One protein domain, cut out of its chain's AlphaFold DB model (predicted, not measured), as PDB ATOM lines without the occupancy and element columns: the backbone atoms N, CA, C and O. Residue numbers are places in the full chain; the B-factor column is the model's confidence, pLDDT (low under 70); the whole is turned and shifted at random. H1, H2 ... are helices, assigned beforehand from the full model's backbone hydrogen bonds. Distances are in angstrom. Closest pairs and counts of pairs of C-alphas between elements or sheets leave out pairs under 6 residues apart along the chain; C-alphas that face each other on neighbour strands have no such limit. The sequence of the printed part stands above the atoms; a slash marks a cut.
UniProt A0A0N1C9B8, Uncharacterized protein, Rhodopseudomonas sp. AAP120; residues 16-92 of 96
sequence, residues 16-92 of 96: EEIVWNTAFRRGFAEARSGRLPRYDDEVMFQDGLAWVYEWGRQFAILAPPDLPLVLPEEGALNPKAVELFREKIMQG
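AT A GLANCE: This is residues 16 to 92 of the 96 residues of an uncharacterized protein of Rhodopseudomonas sp. AAP120 (UniProt A0A0N1C9B8). What is the main picture? Two helices, H4 and H2, pack together in the middle, their lines crossing at 36 degrees; H5 stands crosswise to H4 on one side, while short H3 lies out on the other. Short H1 is near H2, H4 and H5, and a long loop, residues 63 to 78, leads from H4 to H5. What is the make-up? The printed part has 77 residues with five named helices, H1 to H5 in chain order, and no named strand: all helix, compact, radius of gyration of the C-alphas 12.1 A, spans 31 by 30 by 24 A.

IN THESE COORDINATES: Where is the longest helix? H4, residues 49 to 62, runs 20.2 A from C-alpha 49 at (46.622, 10.405, 53.405). Where are the others? H2 is residues 22 to 32, 15.3 A; H5 is residues 79 to 90, 16.6 A, ending at C-alpha 90 at (63.417, 4.340, 42.449). H1 is residues 16 to 20, 5.9 A, and H3 residues 42 to 46, 6.2 A.

HOW THE PARTS SIT: What touches H4? H2 touches it, closest C-alphas Phe 24 and Gly 56, 4.2 A, the same way at a tilt of 36 degrees, only just steep. H5 only just touches it, with 3 pairs of C-alphas within 8 A, the closest Phe 59 and Phe 85 at 6.8 A, about perpendicular at 82 degrees. What of H1, H3 and the backbones? H1 and H3 are each close but not clearly touching H4, closest C-alphas Ile 18 and Val 52, 6.8 A, and Met 44 and Ala 50, 5.7 A; H2 and H5 are apart. In H1 to H5 every O i to N i+4 pair is within hydrogen-bond range.

THE WHOLE: How large is it? The two C-alphas farthest apart, Asp 40 and Glu 73, are 33.8 A apart. Which link is long, and where is confidence low? H4 to H5, 16 residues, is the long link; the printed part has no cut, and residues 42 to 47 have pLDDT under 70.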
ATOM      1  N   GLU A  16      56.316  -1.110  53.300       94.88
ATOM      2  CA  GLU A  16      55.321  -2.061  53.774       94.88
ATOM      3  C   GLU A  16      54.152  -1.338  54.451       94.88
ATOM      4  O   GLU A  16      52.998  -1.641  54.161       94.88
ATOM      5  N   GLU A  17      54.436  -0.343  55.299       93.31
ATOM      6  CA  GLU A  17      53.407   0.467  55.960       93.31
ATOM      7  C   GLU A  17      52.631   1.322  54.956       93.31
ATOM      8  O   GLU A  17      51.407   1.434  55.061       93.31
ATOM      9  N   ILE A  18      53.316   1.868  53.943       93.38
ATOM     10  CA  ILE A  18      52.677   2.631  52.863       93.38
ATOM     11  C   ILE A  18      51.726   1.738  52.060       93.38
ATOM     12  O   ILE A  18      50.558   2.085  51.900       93.38
ATOM     13  N   VAL A  19      52.184   0.579  51.578       95.75
ATOM     14  CA  VAL A  19      51.359  -0.316  50.748       95.75
ATOM     15  C   VAL A  19      50.223  -0.941  51.571       95.75
ATOM     16  O   VAL A  19      49.121  -1.154  51.057       95.75
ATOM     17  N   TRP A  20      50.447  -1.206  52.862       95.44
ATOM     18  CA  TRP A  20      49.420  -1.715  53.774       95.44
ATOM     19  C   TRP A  20      48.340  -0.677  54.116       95.44
ATOM     20  O   TRP A  20      47.198  -1.038  54.439       95.44
ATOM     21  N   ASN A  21      48.666   0.612  54.011       92.94
ATOM     22  CA  ASN A  21      47.774   1.713  54.346       92.94
ATOM     23  C   ASN A  21      46.417   1.607  53.622       92.94
ATOM     24  O   ASN A  21      46.318   1.296  52.431       92.94
ATOM     25  N   THR A  22      45.335   1.885  54.350       92.25
ATOM     26  CA  THR A  22      43.967   1.816  53.820       92.25
ATOM     27  C   THR A  22      43.740   2.780  52.651       92.25
ATOM     28  O   THR A  22      43.066   2.409  51.689       92.25
ATOM     29  N   ALA A  23      44.321   3.981  52.692       92.19
ATOM     30  CA  ALA A  23      44.239   4.962  51.614       92.19
ATOM     31  C   ALA A  23      44.927   4.446  50.343       92.19
ATOM     32  O   ALA A  23      44.323   4.482  49.271       92.19
ATOM     33  N   PHE A  24      46.125   3.866  50.478       94.44
ATOM     34  CA  PHE A  24      46.858   3.254  49.366       94.44
ATOM     35  C   PHE A  24      46.036   2.148  48.706       94.44
ATOM     36  O   PHE A  24      45.759   2.185  47.506       94.44
ATOM     37  N   ARG A  25      45.575   1.174  49.503       94.94
ATOM     38  CA  ARG A  25      44.797   0.035  48.996       94.94
ATOM     39  C   ARG A  25      43.485   0.474  48.354       94.94
ATOM     40  O   ARG A  25      43.078  -0.105  47.346       94.94
ATOM     41  N   ARG A  26      42.841   1.514  48.894       93.06
ATOM     42  CA  ARG A  26      41.650   2.116  48.289       93.06
ATOM     43  C   ARG A  26      41.972   2.755  46.942       93.06
ATOM     44  O   ARG A  26      41.291   2.438  45.973       93.06
ATOM     45  N   GLY A  27      43.005   3.594  46.861       94.38
ATOM     46  CA  GLY A  27      43.440   4.212  45.606       94.38
ATOM     47  C   GLY A  27      43.729   3.166  44.539       94.38
ATOM     48  O   GLY A  27      43.196   3.235  43.432       94.38
ATOM     49  N   PHE A  28      44.464   2.123  44.914       96.81
ATOM     50  CA  PHE A  28      44.776   1.011  44.031       96.81
ATOM     51  C   PHE A  28      43.524   0.290  43.509       96.81
ATOM     52  O   PHE A  28      43.360   0.100  42.302       96.81
ATOM     53  N   ALA A  29      42.609  -0.089  44.406       95.19
ATOM     54  CA  ALA A  29      41.384  -0.794  44.040       95.19
ATOM     55  C   ALA A  29      40.446   0.070  43.180       95.19
ATOM     56  O   ALA A  29      39.859  -0.420  42.213       95.19
ATOM     57  N   GLU A  30      40.313   1.357  43.502       94.69
ATOM     58  CA  GLU A  30      39.487   2.291  42.741       94.69
ATOM     59  C   GLU A  30      40.043   2.523  41.333       94.69
ATOM     60  O   GLU A  30      39.277   2.461  40.369       94.69
ATOM     61  N   ALA A  31      41.358   2.717  41.198       95.88
ATOM     62  CA  ALA A  31      42.022   2.846  39.904       95.88
ATOM     63  C   ALA A  31      41.845   1.585  39.044       95.88
ATOM     64  O   ALA A  31      41.416   1.692  37.895       95.88
ATOM     65  N   ARG A  32      42.054   0.384  39.609       95.38
ATOM     66  CA  ARG A  32      41.794  -0.886  38.899       95.38
ATOM     67  C   ARG A  32      40.338  -1.076  38.490       95.38
ATOM     68  O   ARG A  32      40.059  -1.725  37.489       95.38
ATOM     69  N   SER A  33      39.414  -0.496  39.246       95.06
ATOM     70  CA  SER A  33      37.982  -0.529  38.940       95.06
ATOM     71  C   SER A  33      37.553   0.555  37.940       95.06
ATOM     72  O   SER A  33      36.355   0.729  37.720       95.06
ATOM     73  N   GLY A  34      38.488   1.336  37.385       94.94
ATOM     74  CA  GLY A  34      38.194   2.435  36.460       94.94
ATOM     75  C   GLY A  34      37.481   3.626  37.107       94.94
ATOM     76  O   GLY A  34      36.925   4.469  36.404       94.94
ATOM     77  N   ARG A  35      37.460   3.719  38.443       93.19
ATOM     78  CA  ARG A  35      36.840   4.850  39.142       93.19
ATOM     79  C   ARG A  35      37.755   6.063  39.069       93.19
ATOM     80  O   ARG A  35      38.955   5.951  39.323       93.19
ATOM     81  N   LEU A  36      37.176   7.225  38.774       90.69
ATOM     82  CA  LEU A  36      37.875   8.511  38.817       90.69
ATOM     83  C   LEU A  36      38.363   8.826  40.242       90.69
ATOM     84  O   LEU A  36      37.731   8.378  41.204       90.69
ATOM     85  N   PRO A  37      39.476   9.569  40.393       87.50
ATOM     86  CA  PRO A  37      39.944   9.990  41.705       87.50
ATOM     87  C   PRO A  37      38.904  10.872  42.407       87.50
ATOM     88  O   PRO A  37      38.211  11.662  41.766       87.50
ATOM     89  N   ARG A  38      38.810  10.732  43.731       80.69
ATOM     90  CA  ARG A  38      37.963  11.551  44.597       80.69
ATOM     91  C   ARG A  38      38.857  12.291  45.569       80.69
ATOM     92  O   ARG A  38      39.596  11.657  46.321       80.69
ATOM     93  N   TYR A  39      38.799  13.613  45.511       72.38
ATOM     94  CA  TYR A  39      39.610  14.496  46.348       72.38
ATOM     95  C   TYR A  39      38.764  15.328  47.326       72.38
ATOM     96  O   TYR A  39      39.271  16.183  48.038       72.38
ATOM     97  N   ASP A  40      37.463  15.061  47.345       74.06
ATOM     98  CA  ASP A  40      36.432  15.672  48.180       74.06
ATOM     99  C   ASP A  40      36.113  14.844  49.437       74.06
ATOM    100  O   ASP A  40      35.277  15.232  50.249       74.06
ATOM    101  N   ASP A  41      36.779  13.701  49.615       72.50
ATOM    102  CA  ASP A  41      36.650  12.861  50.802       72.50
ATOM    103  C   ASP A  41      37.434  13.485  51.965       72.50
ATOM    104  O   ASP A  41      38.621  13.211  52.161       72.50
ATOM    105  N   GLU A  42      36.768  14.367  52.716       61.19
ATOM    106  CA  GLU A  42      37.366  15.151  53.808       61.19
ATOM    107  C   GLU A  42      38.141  14.287  54.818       61.19
ATOM    108  O   GLU A  42      39.162  14.730  55.342       61.19
ATOM    109  N   VAL A  43      37.729  13.032  55.035       60.84
ATOM    110  CA  VAL A  43      38.388  12.099  55.964       60.84
ATOM    111  C   VAL A  43      39.794  11.711  55.483       60.84
ATOM    112  O   VAL A  43      40.701  11.547  56.290       60.84
ATOM    113  N   MET A  44      40.017  11.602  54.172       64.00
ATOM    114  CA  MET A  44      41.338  11.276  53.604       64.00
ATOM    115  C   MET A  44      42.268  12.497  53.522       64.00
ATOM    116  O   MET A  44      43.491  12.350  53.492       64.00
ATOM    117  N   PHE A  45      41.696  13.703  53.479       65.06
ATOM    118  CA  PHE A  45      42.436  14.954  53.295       65.06
ATOM    119  C   PHE A  45      42.865  15.627  54.599       65.06
ATOM    120  O   PHE A  45      43.793  16.434  54.578       65.06
ATOM    121  N   GLN A  46      42.244  15.281  55.728       62.28
ATOM    122  CA  GLN A  46      42.619  15.818  57.040       62.28
ATOM    123  C   GLN A  46      43.941  15.237  57.576       62.28
ATOM    124  O   GLN A  46      44.695  15.963  58.219       62.28
ATOM    125  N   ASP A  47      44.282  13.993  57.219       67.06
ATOM    126  CA  ASP A  47      45.414  13.259  57.816       67.06
ATOM    127  C   ASP A  47      46.633  13.100  56.882       67.06
ATOM    128  O   ASP A  47      47.480  12.232  57.084       67.06
ATOM    129  N   GLY A  48      46.729  13.891  55.806       72.19
ATOM    130  CA  GLY A  48      47.838  13.783  54.840       72.19
ATOM    131  C   GLY A  48      47.835  12.488  54.007       72.19
ATOM    132  O   GLY A  48      48.763  12.236  53.239       72.19
ATOM    133  N   LEU A  49      46.771  11.684  54.104       85.38
ATOM    134  CA  LEU A  49      46.622  10.405  53.405       85.38
ATOM    135  C   LEU A  49      46.262  10.555  51.922       85.38
ATOM    136  O   LEU A  49      46.330   9.576  51.180       85.38
ATOM    137  N   ALA A  50      45.931  11.765  51.468       86.81
ATOM    138  CA  ALA A  50      45.672  12.065  50.061       86.81
ATOM    139  C   ALA A  50      46.831  11.638  49.142       86.81
ATOM    140  O   ALA A  50      46.594  11.064  48.078       86.81
ATOM    141  N   TRP A  51      48.080  11.838  49.578       87.88
ATOM    142  CA  TRP A  51      49.251  11.383  48.825       87.88
ATOM    143  C   TRP A  51      49.395   9.865  48.828       87.88
ATOM    144  O   TRP A  51      49.659   9.273  47.787       87.88
ATOM    145  N   VAL A  52      49.132   9.219  49.963       91.06
ATOM    146  CA  VAL A  52      49.164   7.756  50.076       91.06
ATOM    147  C   VAL A  52      48.102   7.109  49.177       91.06
ATOM    148  O   VAL A  52      48.364   6.104  48.517       91.06
ATOM    149  N   TYR A  53      46.918   7.717  49.098       92.62
ATOM    150  CA  TYR A  53      45.866   7.342  48.156       92.62
ATOM    151  C   TYR A  53      46.319   7.488  46.699       92.62
ATOM    152  O   TYR A  53      46.153   6.553  45.912       92.62
ATOM    153  N   GLU A  54      46.921   8.625  46.340       92.50
ATOM    154  CA  GLU A  54      47.403   8.874  44.979       92.50
ATOM    155  C   GLU A  54      48.517   7.898  44.575       92.50
ATOM    156  O   GLU A  54      48.461   7.331  43.486       92.50
ATOM    157  N   TRP A  55      49.460   7.588  45.469       94.94
ATOM    158  CA  TRP A  55      50.472   6.553  45.231       94.94
ATOM    159  C   TRP A  55      49.851   5.191  44.932       94.94
ATOM    160  O   TRP A  55      50.284   4.505  44.007       94.94
ATOM    161  N   GLY A  56      48.790   4.820  45.654       96.00
ATOM    162  CA  GLY A  56      48.031   3.606  45.370       96.00
ATOM    163  C   GLY A  56      47.428   3.604  43.964       96.00
ATOM    164  O   GLY A  56      47.489   2.594  43.260       96.00
ATOM    165  N   ARG A  57      46.883   4.744  43.518       96.25
ATOM    166  CA  ARG A  57      46.336   4.895  42.160       96.25
ATOM    167  C   ARG A  57      47.413   4.799  41.085       96.25
ATOM    168  O   ARG A  57      47.219   4.062  40.121       96.25
ATOM    169  N   GLN A  58      48.531   5.506  41.251       97.06
ATOM    170  CA  GLN A  58      49.666   5.452  40.322       97.06
ATOM    171  C   GLN A  58      50.198   4.023  40.213       97.06
ATOM    172  O   GLN A  58      50.348   3.486  39.115       97.06
ATOM    173  N   PHE A  59      50.381   3.355  41.353       98.06
ATOM    174  CA  PHE A  59      50.855   1.982  41.378       98.06
ATOM    175  C   PHE A  59      49.891   1.003  40.696       98.06
ATOM    176  O   PHE A  59      50.344   0.092  40.009       98.06
ATOM    177  N   ALA A  60      48.573   1.195  40.801       97.62
ATOM    178  CA  ALA A  60      47.597   0.354  40.102       97.62
ATOM    179  C   ALA A  60      47.712   0.398  38.573       97.62
ATOM    180  O   ALA A  60      47.332  -0.576  37.924       97.62
ATOM    181  N   ILE A  61      48.217   1.498  38.011       95.62
ATOM    182  CA  ILE A  61      48.461   1.645  36.570       95.62
ATOM    183  C   ILE A  61      49.724   0.874  36.159       95.62
ATOM    184  O   ILE A  61      49.770   0.295  35.077       95.62
ATOM    185  N   LEU A  62      50.737   0.858  37.028       97.06
ATOM    186  CA  LEU A  62      52.052   0.271  36.763       97.06
ATOM    187  C   LEU A  62      52.116  -1.231  37.086       97.06
ATOM    188  O   LEU A  62      52.889  -1.971  36.477       97.06
ATOM    189  N   ALA A  63      51.333  -1.688  38.063       97.38
ATOM    190  CA  ALA A  63      51.349  -3.064  38.535       97.38
ATOM    191  C   ALA A  63      50.630  -4.018  37.559       97.38
ATOM    192  O   ALA A  63      49.516  -3.709  37.123       97.38
ATOM    193  N   PRO A  64      51.178  -5.223  37.295       96.94
ATOM    194  CA  PRO A  64      50.509  -6.249  36.497       96.94
ATOM    195  C   PRO A  64      49.083  -6.537  36.999       96.94
ATOM    196  O   PRO A  64      48.889  -6.613  38.217       96.94
ATOM    197  N   PRO A  65      48.081  -6.720  36.115       93.31
ATOM    198  CA  PRO A  65      46.675  -6.867  36.516       93.31
ATOM    199  C   PRO A  65      46.409  -8.006  37.509       93.31
ATOM    200  O   PRO A  65      45.507  -7.909  38.339       93.31
ATOM    201  N   ASP A  66      47.208  -9.067  37.433       94.38
ATOM    202  CA  ASP A  66      47.128 -10.284  38.239       94.38
ATOM    203  C   ASP A  66      47.933 -10.218  39.544       94.38
ATOM    204  O   ASP A  66      47.850 -11.141  40.348       94.38
ATOM    205  N   LEU A  67      48.675  -9.134  39.801       95.88
ATOM    206  CA  LEU A  67      49.413  -8.946  41.048       95.88
ATOM    207  C   LEU A  67      48.469  -8.444  42.157       95.88
ATOM    208  O   LEU A  67      47.993  -7.305  42.070       95.88
ATOM    209  N   PRO A  68      48.185  -9.233  43.213       94.44
ATOM    210  CA  PRO A  68      47.414  -8.747  44.351       94.44
ATOM    211  C   PRO A  68      48.315  -7.974  45.327       94.44
ATOM    212  O   PRO A  68      49.469  -8.350  45.530       94.44
ATOM    213  N   LEU A  69      47.784  -6.930  45.975       95.19
ATOM    214  CA  LEU A  69      48.487  -6.240  47.074       95.19
ATOM    215  C   LEU A  69      48.547  -7.088  48.349       95.19
ATOM    216  O   LEU A  69      49.521  -7.030  49.090       95.19
ATOM    217  N   VAL A  70      47.491  -7.860  48.602       94.00
ATOM    218  CA  VAL A  70      47.338  -8.730  49.770       94.00
ATOM    219  C   VAL A  70      47.111 -10.144  49.264       94.00
ATOM    220  O   VAL A  70      46.273 -10.353  48.386       94.00
ATOM    221  N   LEU A  71      47.862 -11.103  49.794       92.38
ATOM    222  CA  LEU A  71      47.720 -12.512  49.458       92.38
ATOM    223  C   LEU A  71      46.324 -12.995  49.895       92.38
ATOM    224  O   LEU A  71      46.005 -12.892  51.081       92.38
ATOM    225  N   PRO A  72      45.481 -13.504  48.973       84.50
ATOM    226  CA  PRO A  72      44.083 -13.822  49.276       84.50
ATOM    227  C   PRO A  72      43.887 -14.852  50.394       84.50
ATOM    228  O   PRO A  72      42.907 -14.770  51.127       84.50
ATOM    229  N   GLU A  73      44.805 -15.811  50.521       86.75
ATOM    230  CA  GLU A  73      44.698 -16.916  51.483       86.75
ATOM    231  C   GLU A  73      45.282 -16.566  52.855       86.75
ATOM    232  O   GLU A  73      44.777 -17.008  53.883       86.75
ATOM    233  N   GLU A  74      46.328 -15.741  52.880       85.31
ATOM    234  CA  GLU A  74      47.082 -15.426  54.098       85.31
ATOM    235  C   GLU A  74      46.609 -14.126  54.754       85.31
ATOM    236  O   GLU A  74      46.883 -13.877  55.926       85.31
ATOM    237  N   GLY A  75      45.946 -13.253  53.988       88.56
ATOM    238  CA  GLY A  75      45.636 -11.896  54.426       88.56
ATOM    239  C   GLY A  75      46.885 -11.048  54.674       88.56
ATOM    240  O   GLY A  75      46.759  -9.961  55.219       88.56
ATOM    241  N   ALA A  76      48.075 -11.516  54.289       92.75
ATOM    242  CA  ALA A  76      49.342 -10.817  54.452       92.75
ATOM    243  C   ALA A  76      49.668  -9.959  53.224       92.75
ATOM    244  O   ALA A  76      49.203 -10.220  52.111       92.75
ATOM    245  N   LEU A  77      50.486  -8.926  53.415       93.69
ATOM    246  CA  LEU A  77      50.972  -8.097  52.318       93.69
ATOM    247  C   LEU A  77      51.799  -8.948  51.346       93.69
ATOM    248  O   LEU A  77      52.667  -9.710  51.764       93.69
ATOM    249  N   ASN A  78      51.542  -8.819  50.046       96.81
ATOM    250  CA  ASN A  78      52.307  -9.535  49.037       96.81
ATOM    251  C   ASN A  78      53.705  -8.898  48.907       96.81
ATOM    252  O   ASN A  78      53.797  -7.768  48.417       96.81
ATOM    253  N   PRO A  79      54.801  -9.594  49.264       96.75
ATOM    254  CA  PRO A  79      56.142  -9.010  49.218       96.75
ATOM    255  C   PRO A  79      56.543  -8.586  47.800       96.75
ATOM    256  O   PRO A  79      57.232  -7.586  47.628       96.75
ATOM    257  N   LYS A  80      56.039  -9.269  46.761       97.25
ATOM    258  CA  LYS A  80      56.280  -8.872  45.364       97.25
ATOM    259  C   LYS A  80      55.649  -7.522  45.021       97.25
ATOM    260  O   LYS A  80      56.184  -6.801  44.189       97.25
ATOM    261  N   ALA A  81      54.518  -7.182  45.641       97.38
ATOM    262  CA  ALA A  81      53.892  -5.878  45.450       97.38
ATOM    263  C   ALA A  81      54.716  -4.761  46.104       97.38
ATOM    264  O   ALA A  81      54.853  -3.695  45.513       97.38
ATOM    265  N   VAL A  82      55.303  -5.021  47.277       97.31
ATOM    266  CA  VAL A  82      56.183  -4.064  47.968       97.31
ATOM    267  C   VAL A  82      57.465  -3.822  47.182       97.31
ATOM    268  O   VAL A  82      57.837  -2.672  46.965       97.31
ATOM    269  N   GLU A  83      58.115  -4.889  46.713       97.75
ATOM    270  CA  GLU A  83      59.338  -4.765  45.916       97.75
ATOM    271  C   GLU A  83      59.081  -4.043  44.594       97.75
ATOM    272  O   GLU A  83      59.808  -3.115  44.251       97.75
ATOM    273  N   LEU A  84      57.986  -4.364  43.897       98.06
ATOM    274  CA  LEU A  84      57.634  -3.626  42.688       98.06
ATOM    275  C   LEU A  84      57.354  -2.149  43.000       98.06
ATOM    276  O   LEU A  84      57.798  -1.274  42.266       98.06
ATOM    277  N   PHE A  85      56.656  -1.836  44.094       97.44
ATOM    278  CA  PHE A  85      56.430  -0.447  44.496       97.44
ATOM    279  C   PHE A  85      57.753   0.297  44.758       97.44
ATOM    280  O   PHE A  85      57.934   1.414  44.271       97.44
ATOM    281  N   ARG A  86      58.712  -0.351  45.434       96.00
ATOM    282  CA  ARG A  86      60.075   0.167  45.648       96.00
ATOM    283  C   ARG A  86      60.775   0.473  44.326       96.00
ATOM    284  O   ARG A  86      61.300   1.573  44.157       96.00
ATOM    285  N   GLU A  87      60.775  -0.477  43.394       97.62
ATOM    286  CA  GLU A  87      61.390  -0.313  42.074       97.62
ATOM    287  C   GLU A  87      60.798   0.885  41.326       97.62
ATOM    288  O   GLU A  87      61.536   1.688  40.754       97.62
ATOM    289  N   LYS A  88      59.472   1.047  41.379       97.44
ATOM    290  CA  LYS A  88      58.755   2.123  40.687       97.44
ATOM    291  C   LYS A  88      59.032   3.502  41.283       97.44
ATOM    292  O   LYS A  88      59.192   4.461  40.528       97.44
ATOM    293  N   ILE A  89      59.182   3.591  42.605       94.56
ATOM    294  CA  ILE A  89      59.681   4.805  43.266       94.56
ATOM    295  C   ILE A  89      61.108   5.116  42.803       94.56
ATOM    296  O   ILE A  89      61.388   6.236  42.386       94.56
ATOM    297  N   MET A  90      62.012   4.133  42.828       94.75
ATOM    298  CA  MET A  90      63.417   4.340  42.449       94.75
ATOM    299  C   MET A  90      63.595   4.752  40.983       94.75
ATOM    300  O   MET A  90      64.537   5.471  40.655       94.75
ATOM    301  N   GLN A  91      62.694   4.311  40.106       96.38
ATOM    302  CA  GLN A  91      62.654   4.696  38.693       96.38
ATOM    303  C   GLN A  91      62.029   6.083  38.461       96.38
ATOM    304  O   GLN A  91      62.093   6.591  37.344       96.38
ATOM    305  N   GLY A  92      61.430   6.700  39.487       94.94
ATOM    306  CA  GLY A  92      60.703   7.963  39.365       94.94
ATOM    307  C   GLY A  92      59.358   7.837  38.640       94.94
ATOM    308  O   GLY A  92      58.817   8.842  38.186       94.94
TER     309      GLY A  92